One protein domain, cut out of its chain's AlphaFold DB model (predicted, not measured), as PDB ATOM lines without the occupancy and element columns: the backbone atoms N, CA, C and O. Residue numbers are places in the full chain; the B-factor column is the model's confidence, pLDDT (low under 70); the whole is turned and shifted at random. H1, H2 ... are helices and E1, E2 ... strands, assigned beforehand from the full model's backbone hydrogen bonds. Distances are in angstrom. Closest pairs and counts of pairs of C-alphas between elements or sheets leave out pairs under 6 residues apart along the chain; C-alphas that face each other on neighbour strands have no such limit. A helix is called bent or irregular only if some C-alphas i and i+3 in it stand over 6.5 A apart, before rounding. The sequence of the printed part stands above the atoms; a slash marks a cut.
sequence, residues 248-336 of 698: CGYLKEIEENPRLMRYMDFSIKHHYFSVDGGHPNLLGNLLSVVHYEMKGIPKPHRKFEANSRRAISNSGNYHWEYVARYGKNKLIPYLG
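This is residues 248 to 336 of the 698 residues of an uncharacterized protein of Pseudomonas nitroreducens (UniProt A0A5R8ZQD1). A two-stranded hairpin, E1 and E2, makes one end of a small, mostly helical domain, whose middle is formed by H2 with H3 packed on part of it. H4 crosses H2, while H1 and much of the loop stretch of residues 257 to 281 make the other end. The printed part has 89 residues, with four named helices and two named strands in the order H1, H2, E1, E2, H3, H4; the sheet is E1 - E2, antiparallel. The class is mostly helix, though under half of the residues are in named elements. The whole is compact, with a radius of gyration of the C-alphas of 13.5 A and spans of 43 by 31 by 24 A.

E1 is residues 302 to 304, beginning at C-alpha 302 at (-5.158, 103.135, -27.419), and E2 is residues 311 to 314. H2, residues 282 to 293, is the longest helix at 16.3 A. H3 is residues 320 to 326, 10.4 A long. H4, residues 328 to 335, is 10.7 A long and ends at C-alpha 335 at (-5.074, 101.532, -48.194). H1, residues 249 to 256, is 11.4 A long and begins at C-alpha 249 at (-18.778, 88.774, -43.303). H4 is irregular, but only just: C-alphas 330 and 333 are 6.8 A apart.

E1 and E2 form an antiparallel hairpin, with 153 degrees between their directions. N 303 and O 313 are within hydrogen-bond range at 2.9 A, as are N 312 and O 303 at 2.8 A. The closest C-alphas of E1 and H3, those of Arg 302 and Glu 321, are 7.6 A apart. H3 touches H2 at residues 286 to 290 alone; the closest C-alphas, of Leu 286 and Val 323, are 6.0 A apart. These two helices run opposite ways at a shallow tilt of 34 degrees, only just short of steep. H2 touches H4 with residues 283 to 287 alone, closest at the C-alphas of Leu 287 and Leu 335, 7.0 A apart. Their lines are only just about perpendicular, at 71 degrees. H3 and H4 meet only through their link. H1 is close to H2 but not clearly touching, with the C-alphas of Leu 251 and Val 289 closest at 7.9 A; H1 is apart from H3 and H4. In H1, H2 and H3 every O i to N i+4 pair is within hydrogen-bond range; in H4, 2 of 4 are.

The two C-alphas farthest apart, those of Ser 267 and Asn 307, are 43.1 A apart. The printed part has no cut. The link from H1 to H2 is long, 25 residues, and within it residues 264 to 265 pair with residues 270 to 271, antiparallel. The mean pLDDT of the printed part is 81.6, and residues 276 to 277 and 303 to 315 are under 70.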
ATOM      1  N   CYS A 248     -16.675  91.772 -45.458       89.31
ATOM      2  CA  CYS A 248     -16.868  92.063 -44.032       89.31
ATOM      3  C   CYS A 248     -17.641  90.971 -43.271       89.31
ATOM      4  O   CYS A 248     -17.963  91.171 -42.103       89.31
ATOM      5  N   GLY A 249     -17.947  89.830 -43.903       85.31
ATOM      6  CA  GLY A 249     -18.778  88.774 -43.303       85.31
ATOM      7  C   GLY A 249     -18.221  88.261 -41.974       85.31
ATOM      8  O   GLY A 249     -18.929  88.261 -40.972       85.31
ATOM      9  N   TYR A 250     -16.918  87.976 -41.939       86.75
ATOM     10  CA  TYR A 250     -16.229  87.484 -40.744       86.75
ATOM     11  C   TYR A 250     -16.234  88.483 -39.566       86.75
ATOM     12  O   TYR A 250     -16.070  88.090 -38.414       86.75
ATOM     13  N   LEU A 251     -16.452  89.784 -39.815       86.00
ATOM     14  CA  LEU A 251     -16.590  90.771 -38.737       86.00
ATOM     15  C   LEU A 251     -17.876  90.544 -37.934       86.00
ATOM     16  O   LEU A 251     -17.870  90.749 -36.724       86.00
ATOM     17  N   LYS A 252     -18.948  90.062 -38.578       84.00
ATOM     18  CA  LYS A 252     -20.184  89.667 -37.886       84.00
ATOM     19  C   LYS A 252     -19.970  88.408 -37.053       84.00
ATOM     20  O   LYS A 252     -20.369  88.367 -35.895       84.00
ATOM     21  N   GLU A 253     -19.245  87.431 -37.600       83.88
ATOM     22  CA  GLU A 253     -18.877  86.208 -36.874       83.88
ATOM     23  C   GLU A 253     -18.097  86.540 -35.589       83.88
ATOM     24  O   GLU A 253     -18.351  85.971 -34.531       83.88
ATOM     25  N   ILE A 254     -17.191  87.523 -35.641       86.19
ATOM     26  CA  ILE A 254     -16.459  88.010 -34.461       86.19
ATOM     27  C   ILE A 254     -17.407  88.568 -33.383       86.19
ATOM     28  O   ILE A 254     -17.169  88.366 -32.190       86.19
ATOM     29  N   GLU A 255     -18.462  89.287 -33.762       80.94
ATOM     30  CA  GLU A 255     -19.423  89.846 -32.802       80.94
ATOM     31  C   GLU A 255     -20.276  88.758 -32.138       80.94
ATOM     32  O   GLU A 255     -20.525  88.822 -30.930       80.94
ATOM     33  N   GLU A 256     -20.659  87.742 -32.910       82.12
ATOM     34  CA  GLU A 256     -21.504  86.624 -32.481       82.12
ATOM     35  C   GLU A 256     -20.734  85.583 -31.644       82.12
ATOM     36  O   GLU A 256     -21.310  84.917 -30.779       82.12
ATOM     37  N   ASN A 257     -19.416  85.468 -31.835       82.25
ATOM     38  CA  ASN A 257     -18.601  84.444 -31.187       82.25
ATOM     39  C   ASN A 257     -18.343  84.685 -29.678       82.25
ATOM     40  O   ASN A 257     -18.072  85.816 -29.235       82.25
ATOM     41  N   PRO A 258     -18.307  83.609 -28.855       76.62
ATOM     42  CA  PRO A 258     -17.969  83.693 -27.436       76.62
ATOM     43  C   PRO A 258     -16.598  84.335 -27.197       76.62
ATOM     44  O   PRO A 258     -15.641  84.080 -27.926       76.62
ATOM     45  N   ARG A 259     -16.464  85.118 -26.114       76.56
ATOM     46  CA  ARG A 259     -15.257  85.925 -25.816       76.56
ATOM     47  C   ARG A 259     -13.927  85.170 -25.940       76.56
ATOM     48  O   ARG A 259     -12.959  85.769 -26.394       76.56
ATOM     49  N   LEU A 260     -13.872  83.897 -25.540       72.12
ATOM     50  CA  LEU A 260     -12.645  83.088 -25.564       72.12
ATOM     51  C   LEU A 260     -12.210  82.665 -26.978       72.12
ATOM     52  O   LEU A 260     -11.025  82.445 -27.189       72.12
ATOM     53  N   MET A 261     -13.138  82.593 -27.937       78.25
ATOM     54  CA  MET A 261     -12.879  82.175 -29.325       78.25
ATOM     55  C   MET A 261     -13.180  83.283 -30.342       78.25
ATOM     56  O   MET A 261     -13.253  83.044 -31.541       78.25
ATOM     57  N   ARG A 262     -13.352  84.515 -29.858       82.38
ATOM     58  CA  ARG A 262     -13.911  85.645 -30.601       82.38
ATOM     59  C   ARG A 262     -13.232  85.943 -31.943       82.38
ATOM     60  O   ARG A 262     -13.905  86.370 -32.867       82.38
ATOM     61  N   TYR A 263     -11.920  85.754 -32.049       89.00
ATOM     62  CA  TYR A 263     -11.141  86.089 -33.252       89.00
ATOM     63  C   TYR A 263     -10.629  84.858 -34.006       89.00
ATOM     64  O   TYR A 263      -9.693  84.974 -34.799       89.00
ATOM     65  N   MET A 264     -11.193  83.684 -33.725       87.19
ATOM     66  CA  MET A 264     -10.840  82.453 -34.418       87.19
ATOM     67  C   MET A 264     -11.686  82.297 -35.673       87.19
ATOM     68  O   MET A 264     -12.911  82.314 -35.606       87.19
ATOM     69  N   ASP A 265     -11.013  82.090 -36.798       88.25
ATOM     70  CA  ASP A 265     -11.626  81.546 -37.996       88.25
ATOM     71  C   ASP A 265     -11.810  80.043 -37.789       88.25
ATOM     72  O   ASP A 265     -10.837  79.285 -37.757       88.25
ATOM     73  N   PHE A 266     -13.052  79.601 -37.613       85.06
ATOM     74  CA  PHE A 266     -13.356  78.191 -37.373       85.06
ATOM     75  C   PHE A 266     -13.223  77.319 -38.622       85.06
ATOM     76  O   PHE A 266     -13.033  76.109 -38.481       85.06
ATOM     77  N   SER A 267     -13.273  77.908 -39.821       85.31
ATOM     78  CA  SER A 267     -13.144  77.163 -41.077       85.31
ATOM     79  C   SER A 267     -11.731  76.607 -41.253       85.31
ATOM     80  O   SER A 267     -11.554  75.462 -41.666       85.31
ATOM     81  N   ILE A 268     -10.726  77.386 -40.848       87.00
ATOM     82  CA  ILE A 268      -9.311  77.019 -40.965       87.00
ATOM     83  C   ILE A 268      -8.599  76.880 -39.617       87.00
ATOM     84  O   ILE A 268      -7.421  76.540 -39.594       87.00
ATOM     85  N   LYS A 269      -9.283  77.132 -38.496       86.00
ATOM     86  CA  LYS A 269      -8.769  77.062 -37.113       86.00
ATOM     87  C   LYS A 269      -7.566  77.973 -36.832       86.00
ATOM     88  O   LYS A 269      -6.712  77.634 -36.015       86.00
ATOM     89  N   HIS A 270      -7.519  79.144 -37.461       88.12
ATOM     90  CA  HIS A 270      -6.473  80.148 -37.241       88.12
ATOM     91  C   HIS A 270      -7.069  81.467 -36.742       88.12
ATOM     92  O   HIS A 270      -8.238  81.760 -36.954       88.12
ATOM     93  N   HIS A 271      -6.264  82.293 -36.077       90.00
ATOM     94  CA  HIS A 271      -6.712  83.601 -35.598       90.00
ATOM     95  C   HIS A 271      -6.724  84.623 -36.749       90.00
ATOM     96  O   HIS A 271      -5.674  84.865 -37.344       90.00
ATOM     97  N   TYR A 272      -7.851  85.305 -37.000       89.25
ATOM     98  CA  TYR A 272      -8.029  86.231 -38.137       89.25
ATOM     99  C   TYR A 272      -6.926  87.293 -38.269       89.25
ATOM    100  O   TYR A 272      -6.545  87.662 -39.380       89.25
ATOM    101  N   PHE A 273      -6.431  87.797 -37.131       89.81
ATOM    102  CA  PHE A 273      -5.518  88.950 -37.071       89.81
ATOM    103  C   PHE A 273      -4.117  88.686 -36.489       89.81
ATOM    104  O   PHE A 273      -3.356  89.637 -36.290       89.81
ATOM    105  N   SER A 274      -3.774  87.443 -36.135       79.44
ATOM    106  CA  SER A 274      -2.494  87.179 -35.462       79.44
ATOM    107  C   SER A 274      -1.381  87.030 -36.493       79.44
ATOM    108  O   SER A 274      -1.482  86.184 -37.378       79.44
ATOM    109  N   VAL A 275      -0.310  87.823 -36.359       71.06
ATOM    110  CA  VAL A 275       0.868  87.759 -37.246       71.06
ATOM    111  C   VAL A 275       1.550  86.394 -37.143       71.06
ATOM    112  O   VAL A 275       1.873  85.797 -38.164       71.06
ATOM    113  N   ASP A 276       1.668  85.865 -35.924       66.94
ATOM    114  CA  ASP A 276       2.249  84.542 -35.653       66.94
ATOM    115  C   ASP A 276       1.235  83.407 -35.856       66.94
ATOM    116  O   ASP A 276       1.582  82.231 -35.833       66.94
ATOM    117  N   GLY A 277      -0.040  83.755 -36.053       64.25
ATOM    118  CA  GLY A 277      -1.122  82.804 -36.280       64.25
ATOM    119  C   GLY A 277      -1.282  82.377 -37.735       64.25
ATOM    120  O   GLY A 277      -2.228  81.659 -38.011       64.25
ATOM    121  N   GLY A 278      -0.436  82.831 -38.668       74.31
ATOM    122  CA  GLY A 278      -0.330  82.258 -40.018       74.31
ATOM    123  C   GLY A 278      -1.573  82.345 -40.916       74.31
ATOM    124  O   GLY A 278      -1.631  81.637 -41.918       74.31
ATOM    125  N   HIS A 279      -2.566  83.184 -40.596       87.56
ATOM    126  CA  HIS A 279      -3.797  83.259 -41.387       87.56
ATOM    127  C   HIS A 279      -3.486  83.671 -42.843       87.56
ATOM    128  O   HIS A 279      -2.940  84.759 -43.056       87.56
ATOM    129  N   PRO A 280      -3.871  82.878 -43.864       88.25
ATOM    130  CA  PRO A 280      -3.469  83.116 -45.256       88.25
ATOM    131  C   PRO A 280      -3.994  84.449 -45.808       88.25
ATOM    132  O   PRO A 280      -3.346  85.077 -46.637       88.25
ATOM    133  N   ASN A 281      -5.140  84.917 -45.301       91.44
ATOM    134  CA  ASN A 281      -5.738  86.211 -45.646       91.44
ATOM    135  C   ASN A 281      -5.520  87.328 -44.597       91.44
ATOM    136  O   ASN A 281      -6.323  88.252 -44.501       91.44
ATOM    137  N   LEU A 282      -4.468  87.256 -43.771       92.06
ATOM    138  CA  LEU A 282      -4.235  88.228 -42.689       92.06
ATOM    139  C   LEU A 282      -4.293  89.692 -43.166       92.06
ATOM    140  O   LEU A 282      -4.933  90.529 -42.528       92.06
ATOM    141  N   LEU A 283      -3.635  90.007 -44.287       93.19
ATOM    142  CA  LEU A 283      -3.619  91.364 -44.838       93.19
ATOM    143  C   LEU A 283      -5.022  91.811 -45.268       93.19
ATOM    144  O   LEU A 283      -5.448  92.893 -44.874       93.19
ATOM    145  N   GLY A 284      -5.752  90.969 -46.007       94.38
ATOM    146  CA  GLY A 284      -7.127  91.247 -46.426       94.38
ATOM    147  C   GLY A 284      -8.045  91.512 -45.235       94.38
ATOM    148  O   GLY A 284      -8.734  92.529 -45.206       94.38
ATOM    149  N   ASN A 285      -7.958  90.683 -44.188       94.06
ATOM    150  CA  ASN A 285      -8.720  90.873 -42.954       94.06
ATOM    151  C   ASN A 285      -8.428  92.251 -42.329       94.06
ATOM    152  O   ASN A 285      -9.337  93.045 -42.088       94.06
ATOM    153  N   LEU A 286      -7.151  92.586 -42.115       93.62
ATOM    154  CA  LEU A 286      -6.760  93.867 -41.517       93.62
ATOM    155  C   LEU A 286      -7.181  95.074 -42.367       93.62
ATOM    156  O   LEU A 286      -7.612  96.087 -41.811       93.62
ATOM    157  N   LEU A 287      -7.083  94.980 -43.696       94.94
ATOM    158  CA  LEU A 287      -7.550  96.024 -44.609       94.94
ATOM    159  C   LEU A 287      -9.071  96.196 -44.532       94.94
ATOM    160  O   LEU A 287      -9.537  97.332 -44.439       94.94
ATOM    161  N   SER A 288      -9.833  95.100 -44.476       94.94
ATOM    162  CA  SER A 288     -11.287  95.130 -44.290       94.94
ATOM    163  C   SER A 288     -11.691  95.798 -42.972       94.94
ATOM    164  O   SER A 288     -12.602  96.625 -42.980       94.94
ATOM    165  N   VAL A 289     -10.993  95.541 -41.856       93.69
ATOM    166  CA  VAL A 289     -11.251  96.254 -40.582       93.69
ATOM    167  C   VAL A 289     -11.110  97.764 -40.777       93.69
ATOM    168  O   VAL A 289     -11.977  98.539 -40.370       93.69
ATOM    169  N   VAL A 290     -10.028  98.206 -41.421       93.44
ATOM    170  CA  VAL A 290      -9.804  99.638 -41.645       93.44
ATOM    171  C   VAL A 290     -10.859 100.221 -42.584       93.44
ATOM    172  O   VAL A 290     -11.395 101.296 -42.312       93.44
ATOM    173  N   HIS A 291     -11.179  99.524 -43.670       94.25
ATOM    174  CA  HIS A 291     -12.146  99.983 -44.659       94.25
ATOM    175  C   HIS A 291     -13.555 100.112 -44.061       94.25
ATOM    176  O   HIS A 291     -14.111 101.213 -44.055       94.25
ATOM    177  N   TYR A 292     -14.090  99.028 -43.493       92.69
ATOM    178  CA  TYR A 292     -15.483  98.949 -43.051       92.69
ATOM    179  C   TYR A 292     -15.728  99.567 -41.668       92.69
ATOM    180  O   TYR A 292     -16.723 100.265 -41.489       92.69
ATOM    181  N   GLU A 293     -14.829  99.387 -40.693       91.56
ATOM    182  CA  GLU A 293     -15.041  99.913 -39.332       91.56
ATOM    183  C   GLU A 293     -14.365 101.270 -39.101       91.56
ATOM    184  O   GLU A 293     -14.904 102.134 -38.400       91.56
ATOM    185  N   MET A 294     -13.181 101.500 -39.685       90.00
ATOM    186  CA  MET A 294     -12.427 102.744 -39.466       90.00
ATOM    187  C   MET A 294     -12.675 103.827 -40.524       90.00
ATOM    188  O   MET A 294     -12.171 104.946 -40.357       90.00
ATOM    189  N   LYS A 295     -13.506 103.545 -41.539       88.75
ATOM    190  CA  LYS A 295     -13.818 104.425 -42.684       88.75
ATOM    191  C   LYS A 295     -12.597 104.708 -43.567       88.75
ATOM    192  O   LYS A 295     -12.332 105.851 -43.928       88.75
ATOM    193  N   GLY A 296     -11.799 103.676 -43.838       89.25
ATOM    194  CA  GLY A 296     -10.640 103.727 -44.739       89.25
ATOM    195  C   GLY A 296      -9.375 104.377 -44.166       89.25
ATOM    196  O   GLY A 296      -8.313 104.270 -44.771       89.25
ATOM    197  N   ILE A 297      -9.442 105.007 -42.988       90.44
ATOM    198  CA  ILE A 297      -8.293 105.659 -42.347       90.44
ATOM    199  C   ILE A 297      -7.934 104.899 -41.066       90.44
ATOM    200  O   ILE A 297      -8.751 104.864 -40.141       90.44
ATOM    201  N   PRO A 298      -6.719 104.331 -40.954       89.81
ATOM    202  CA  PRO A 298      -6.345 103.539 -39.793       89.81
ATOM    203  C   PRO A 298      -6.215 104.422 -38.546       89.81
ATOM    204  O   PRO A 298      -5.631 105.506 -38.586       89.81
ATOM    205  N   LYS A 299      -6.759 103.944 -37.421       85.50
ATOM    206  CA  LYS A 299      -6.841 104.670 -36.142       85.50
ATOM    207  C   LYS A 299      -6.185 103.865 -35.016       85.50
ATOM    208  O   LYS A 299      -6.249 102.636 -35.027       85.50
ATOM    209  N   PRO A 300      -5.563 104.516 -34.018       79.25
ATOM    210  CA  PRO A 300      -5.024 103.802 -32.868       79.25
ATOM    211  C   PRO A 300      -6.167 103.276 -31.988       79.25
ATOM    212  O   PRO A 300      -7.129 103.998 -31.739       79.25
ATOM    213  N   HIS A 301      -6.053 102.051 -31.465       79.38
ATOM    214  CA  HIS A 301      -6.986 101.557 -30.445       79.38
ATOM    215  C   HIS A 301      -6.754 102.233 -29.087       79.38
ATOM    216  O   HIS A 301      -7.705 102.583 -28.408       79.38
ATOM    217  N   ARG A 302      -5.499 102.473 -28.690       74.62
ATOM    218  CA  ARG A 302      -5.158 103.135 -27.419       74.62
ATOM    219  C   ARG A 302      -4.588 104.523 -27.683       74.62
ATOM    220  O   ARG A 302      -3.636 104.655 -28.455       74.62
ATOM    221  N   LYS A 303      -5.140 105.549 -27.034       66.62
ATOM    222  CA  LYS A 303      -4.601 106.919 -27.063       66.62
ATOM    223  C   LYS A 303      -3.759 107.174 -25.819       66.62
ATOM    224  O   LYS A 303      -4.211 106.909 -24.709       66.62
ATOM    225  N   PHE A 304      -2.559 107.708 -26.007       64.56
ATOM    226  CA  PHE A 304      -1.620 108.038 -24.934       64.56
ATOM    227  C   PHE A 304      -1.451 109.554 -24.827       64.56
ATOM    228  O   PHE A 304      -1.538 110.258 -25.833       64.56
ATOM    229  N   GLU A 305      -1.195 110.057 -23.619       54.88
ATOM    230  CA  GLU A 305      -0.794 111.454 -23.433       54.88
ATOM    231  C   GLU A 305       0.630 111.658 -23.943       54.88
ATOM    232  O   GLU A 305       1.448 110.733 -23.909       54.88
ATOM    233  N   ALA A 306       0.961 112.877 -24.373       49.00
ATOM    234  CA  ALA A 306       2.342 113.213 -24.690       49.00
ATOM    235  C   ALA A 306       3.222 112.958 -23.446       49.00
ATOM    236  O   ALA A 306       3.085 113.646 -22.440       49.00
ATOM    237  N   ASN A 307       4.125 111.971 -23.540       50.03
ATOM    238  CA  ASN A 307       5.052 111.484 -22.500       50.03
ATOM    239  C   ASN A 307       4.502 110.484 -21.457       50.03
ATOM    240  O   ASN A 307       5.218 110.173 -20.505       50.03
ATOM    241  N   SER A 308       3.297 109.928 -21.624       50.62
ATOM    242  CA  SER A 308       2.761 108.899 -20.712       50.62
ATOM    243  C   SER A 308       2.704 107.513 -21.363       50.62
ATOM    244  O   SER A 308       2.242 107.361 -22.490       50.62
ATOM    245  N   ARG A 309       3.124 106.470 -20.629       56.69
ATOM    246  CA  ARG A 309       2.955 105.054 -21.026       56.69
ATOM    247  C   ARG A 309       1.574 104.486 -20.665       56.69
ATOM    248  O   ARG A 309       1.288 103.338 -20.994       56.69
ATOM    249  N   ARG A 310       0.714 105.253 -19.983       56.59
ATOM    250  CA  ARG A 310      -0.667 104.849 -19.669       56.59
ATOM    251  C   ARG A 310      -1.620 105.374 -20.740       56.59
ATOM    252  O   ARG A 310      -1.577 106.553 -21.083       56.59
ATOM    253  N   ALA A 311      -2.469 104.491 -21.263       59.97
ATOM    254  CA  ALA A 311      -3.518 104.875 -22.199       59.97
ATOM    255  C   ALA A 311      -4.575 105.714 -21.465       59.97
ATOM    256  O   ALA A 311      -5.064 105.302 -20.416       59.97
ATOM    257  N   ILE A 312      -4.909 106.882 -22.011       61.94
ATOM    258  CA  ILE A 312      -5.947 107.773 -21.472       61.94
ATOM    259  C   ILE A 312      -7.339 107.253 -21.853       61.94
ATOM    260  O   ILE A 312      -8.297 107.408 -21.104       61.94
ATOM    261  N   SER A 313      -7.461 106.644 -23.035       66.81
ATOM    262  CA  SER A 313      -8.733 106.144 -23.559       66.81
ATOM    263  C   SER A 313      -8.513 105.064 -24.612       66.81
ATOM    264  O   SER A 313      -7.542 105.135 -25.376       66.81
ATOM    265  N   ASN A 314      -9.471 104.147 -24.721       69.50
ATOM    266  CA  ASN A 314      -9.577 103.229 -25.851       69.50
ATOM    267  C   ASN A 314     -10.533 103.813 -26.904       69.50
ATOM    268  O   ASN A 314     -11.552 104.409 -26.558       69.50
ATOM    269  N   SER A 315     -10.213 103.652 -28.184       68.00
ATOM    270  CA  SER A 315     -11.068 103.984 -29.321       68.00
ATOM    271  C   SER A 315     -11.462 102.726 -30.085       68.00
ATOM    272  O   SER A 315     -10.604 101.912 -30.430       68.00
ATOM    273  N   GLY A 316     -12.758 102.619 -30.388       82.00
ATOM    274  CA  GLY A 316     -13.330 101.549 -31.202       82.00
ATOM    275  C   GLY A 316     -13.206 100.157 -30.587       82.00
ATOM    276  O   GLY A 316     -13.057 100.004 -29.372       82.00
ATOM    277  N   ASN A 317     -13.275  99.145 -31.450       85.31
ATOM    278  CA  ASN A 317     -13.259  97.740 -31.060       85.31
ATOM    279  C   ASN A 317     -11.854  97.266 -30.657       85.31
ATOM    280  O   ASN A 317     -10.844  97.801 -31.111       85.31
ATOM    281  N   TYR A 318     -11.771  96.236 -29.809       84.31
ATOM    282  CA  TYR A 318     -10.488  95.725 -29.302       84.31
ATOM    283  C   TYR A 318      -9.561  95.219 -30.419       84.31
ATOM    284  O   TYR A 318      -8.350  95.445 -30.371       84.31
ATOM    285  N   HIS A 319     -10.106  94.590 -31.468       86.75
ATOM    286  CA  HIS A 319      -9.301  94.072 -32.579       86.75
ATOM    287  C   HIS A 319      -8.618  95.155 -33.419       86.75
ATOM    288  O   HIS A 319      -7.698  94.859 -34.180       86.75
ATOM    289  N   TRP A 320      -8.962  96.428 -33.224       88.38
ATOM    290  CA  TRP A 320      -8.217  97.541 -33.810       88.38
ATOM    291  C   TRP A 320      -6.761  97.580 -33.323       88.38
ATOM    292  O   TRP A 320      -5.892  98.138 -33.994       88.38
ATOM    293  N   GLU A 321      -6.451  96.959 -32.180       85.50
ATOM    294  CA  GLU A 321      -5.074  96.816 -31.710       85.50
ATOM    295  C   GLU A 321      -4.211  96.000 -32.691       85.50
ATOM    296  O   GLU A 321      -3.034  96.319 -32.872       85.50
ATOM    297  N   TYR A 322      -4.781  95.015 -33.399       87.56
ATOM    298  CA  TYR A 322      -4.036  94.207 -34.371       87.56
ATOM    299  C   TYR A 322      -3.620  95.010 -35.610       87.56
ATOM    300  O   TYR A 322      -2.513  94.822 -36.110       87.56
ATOM    301  N   VAL A 323      -4.432  95.984 -36.035       87.31
ATOM    302  CA  VAL A 323      -4.071  96.945 -37.096       87.31
ATOM    303  C   VAL A 323      -2.818  97.735 -36.700       87.31
ATOM    304  O   VAL A 323      -1.913  97.950 -37.506       87.31
ATOM    305  N   ALA A 324      -2.721  98.149 -35.433       80.25
ATOM    306  CA  ALA A 324      -1.537  98.839 -34.928       80.25
ATOM    307  C   ALA A 324      -0.313  97.910 -34.815       80.25
ATOM    308  O   ALA A 324       0.797  98.352 -35.120       80.25
ATOM    309  N   ARG A 325      -0.513  96.647 -34.409       80.56
ATOM    310  CA  ARG A 325       0.551  95.641 -34.231       80.56
ATOM    311  C   ARG A 325       1.146  95.132 -35.547       80.56
ATOM    312  O   ARG A 325       2.354  94.936 -35.600       80.56
ATOM    313  N   TYR A 326       0.345  94.965 -36.604       82.06
ATOM    314  CA  TYR A 326       0.819  94.484 -37.915       82.06
ATOM    315  C   TYR A 326       1.912  95.379 -38.523       82.06
ATOM    316  O   TYR A 326       2.818  94.918 -39.219       82.06
ATOM    317  N   GLY A 327       1.861  96.673 -38.207       74.31
ATOM    318  CA  GLY A 327       2.860  97.651 -38.610       74.31
ATOM    319  C   GLY A 327       2.278  98.669 -39.578       74.31
ATOM    320  O   GLY A 327       1.981  98.378 -40.734       74.31
ATOM    321  N   LYS A 328       2.188  99.911 -39.102       72.25
ATOM    322  CA  LYS A 328       1.540 101.042 -39.786       72.25
ATOM    323  C   LYS A 328       2.054 101.240 -41.217       72.25
ATOM    324  O   LYS A 328       1.277 101.384 -42.150       72.25
ATOM    325  N   ASN A 329       3.374 101.176 -41.391       72.81
ATOM    326  CA  ASN A 329       4.033 101.404 -42.679       72.81
ATOM    327  C   ASN A 329       3.829 100.263 -43.683       72.81
ATOM    328  O   ASN A 329       3.963 100.486 -44.880       72.81
ATOM    329  N   LYS A 330       3.494  99.056 -43.208       82.38
ATOM    330  CA  LYS A 330       3.170  97.925 -44.082       82.38
ATOM    331  C   LYS A 330       1.758  98.048 -44.641       82.38
ATOM    332  O   LYS A 330       1.549  97.690 -45.786       82.38
ATOM    333  N   LEU A 331       0.821  98.579 -43.851       87.69
ATOM    334  CA  LEU A 331      -0.598  98.646 -44.208       87.69
ATOM    335  C   LEU A 331      -0.955  99.868 -45.070       87.69
ATOM    336  O   LEU A 331      -1.728  99.751 -46.014       87.69
ATOM    337  N   ILE A 332      -0.389 101.039 -44.755       89.19
ATOM    338  CA  ILE A 332      -0.743 102.319 -45.397       89.19
ATOM    339  C   ILE A 332      -0.676 102.285 -46.941       89.19
ATOM    340  O   ILE A 332      -1.628 102.771 -47.555       89.19
ATOM    341  N   PRO A 333       0.362 101.706 -47.587       90.00
ATOM    342  CA  PRO A 333       0.435 101.641 -49.050       90.00
ATOM    343  C   PRO A 333      -0.761 100.938 -49.705       90.00
ATOM    344  O   PRO A 333      -1.221 101.370 -50.755       90.00
ATOM    345  N   TYR A 334      -1.294  99.893 -49.067       94.62
ATOM    346  CA  TYR A 334      -2.430  99.122 -49.582       94.62
ATOM    347  C   TYR A 334      -3.764  99.852 -49.429       94.62
ATOM    348  O   TYR A 334      -4.684  99.649 -50.213       94.62
ATOM    349  N   LEU A 335      -3.870 100.737 -48.437       92.25
ATOM    350  CA  LEU A 335      -5.074 101.532 -48.194       92.25
ATOM    351  C   LEU A 335      -5.201 102.739 -49.133       92.25
ATOM    352  O   LEU A 335      -6.229 103.409 -49.110       92.25
ATOM    353  N   GLY A 336      -4.155 103.065 -49.903       90.06
ATOM    354  CA  GLY A 336      -4.135 104.280 -50.721       90.06
ATOM    355  C   GLY A 336      -4.193 105.561 -49.890       90.06
ATOM    356  O   GLY A 336      -4.750 106.560 -50.331       90.06
TER     357      GLY A 336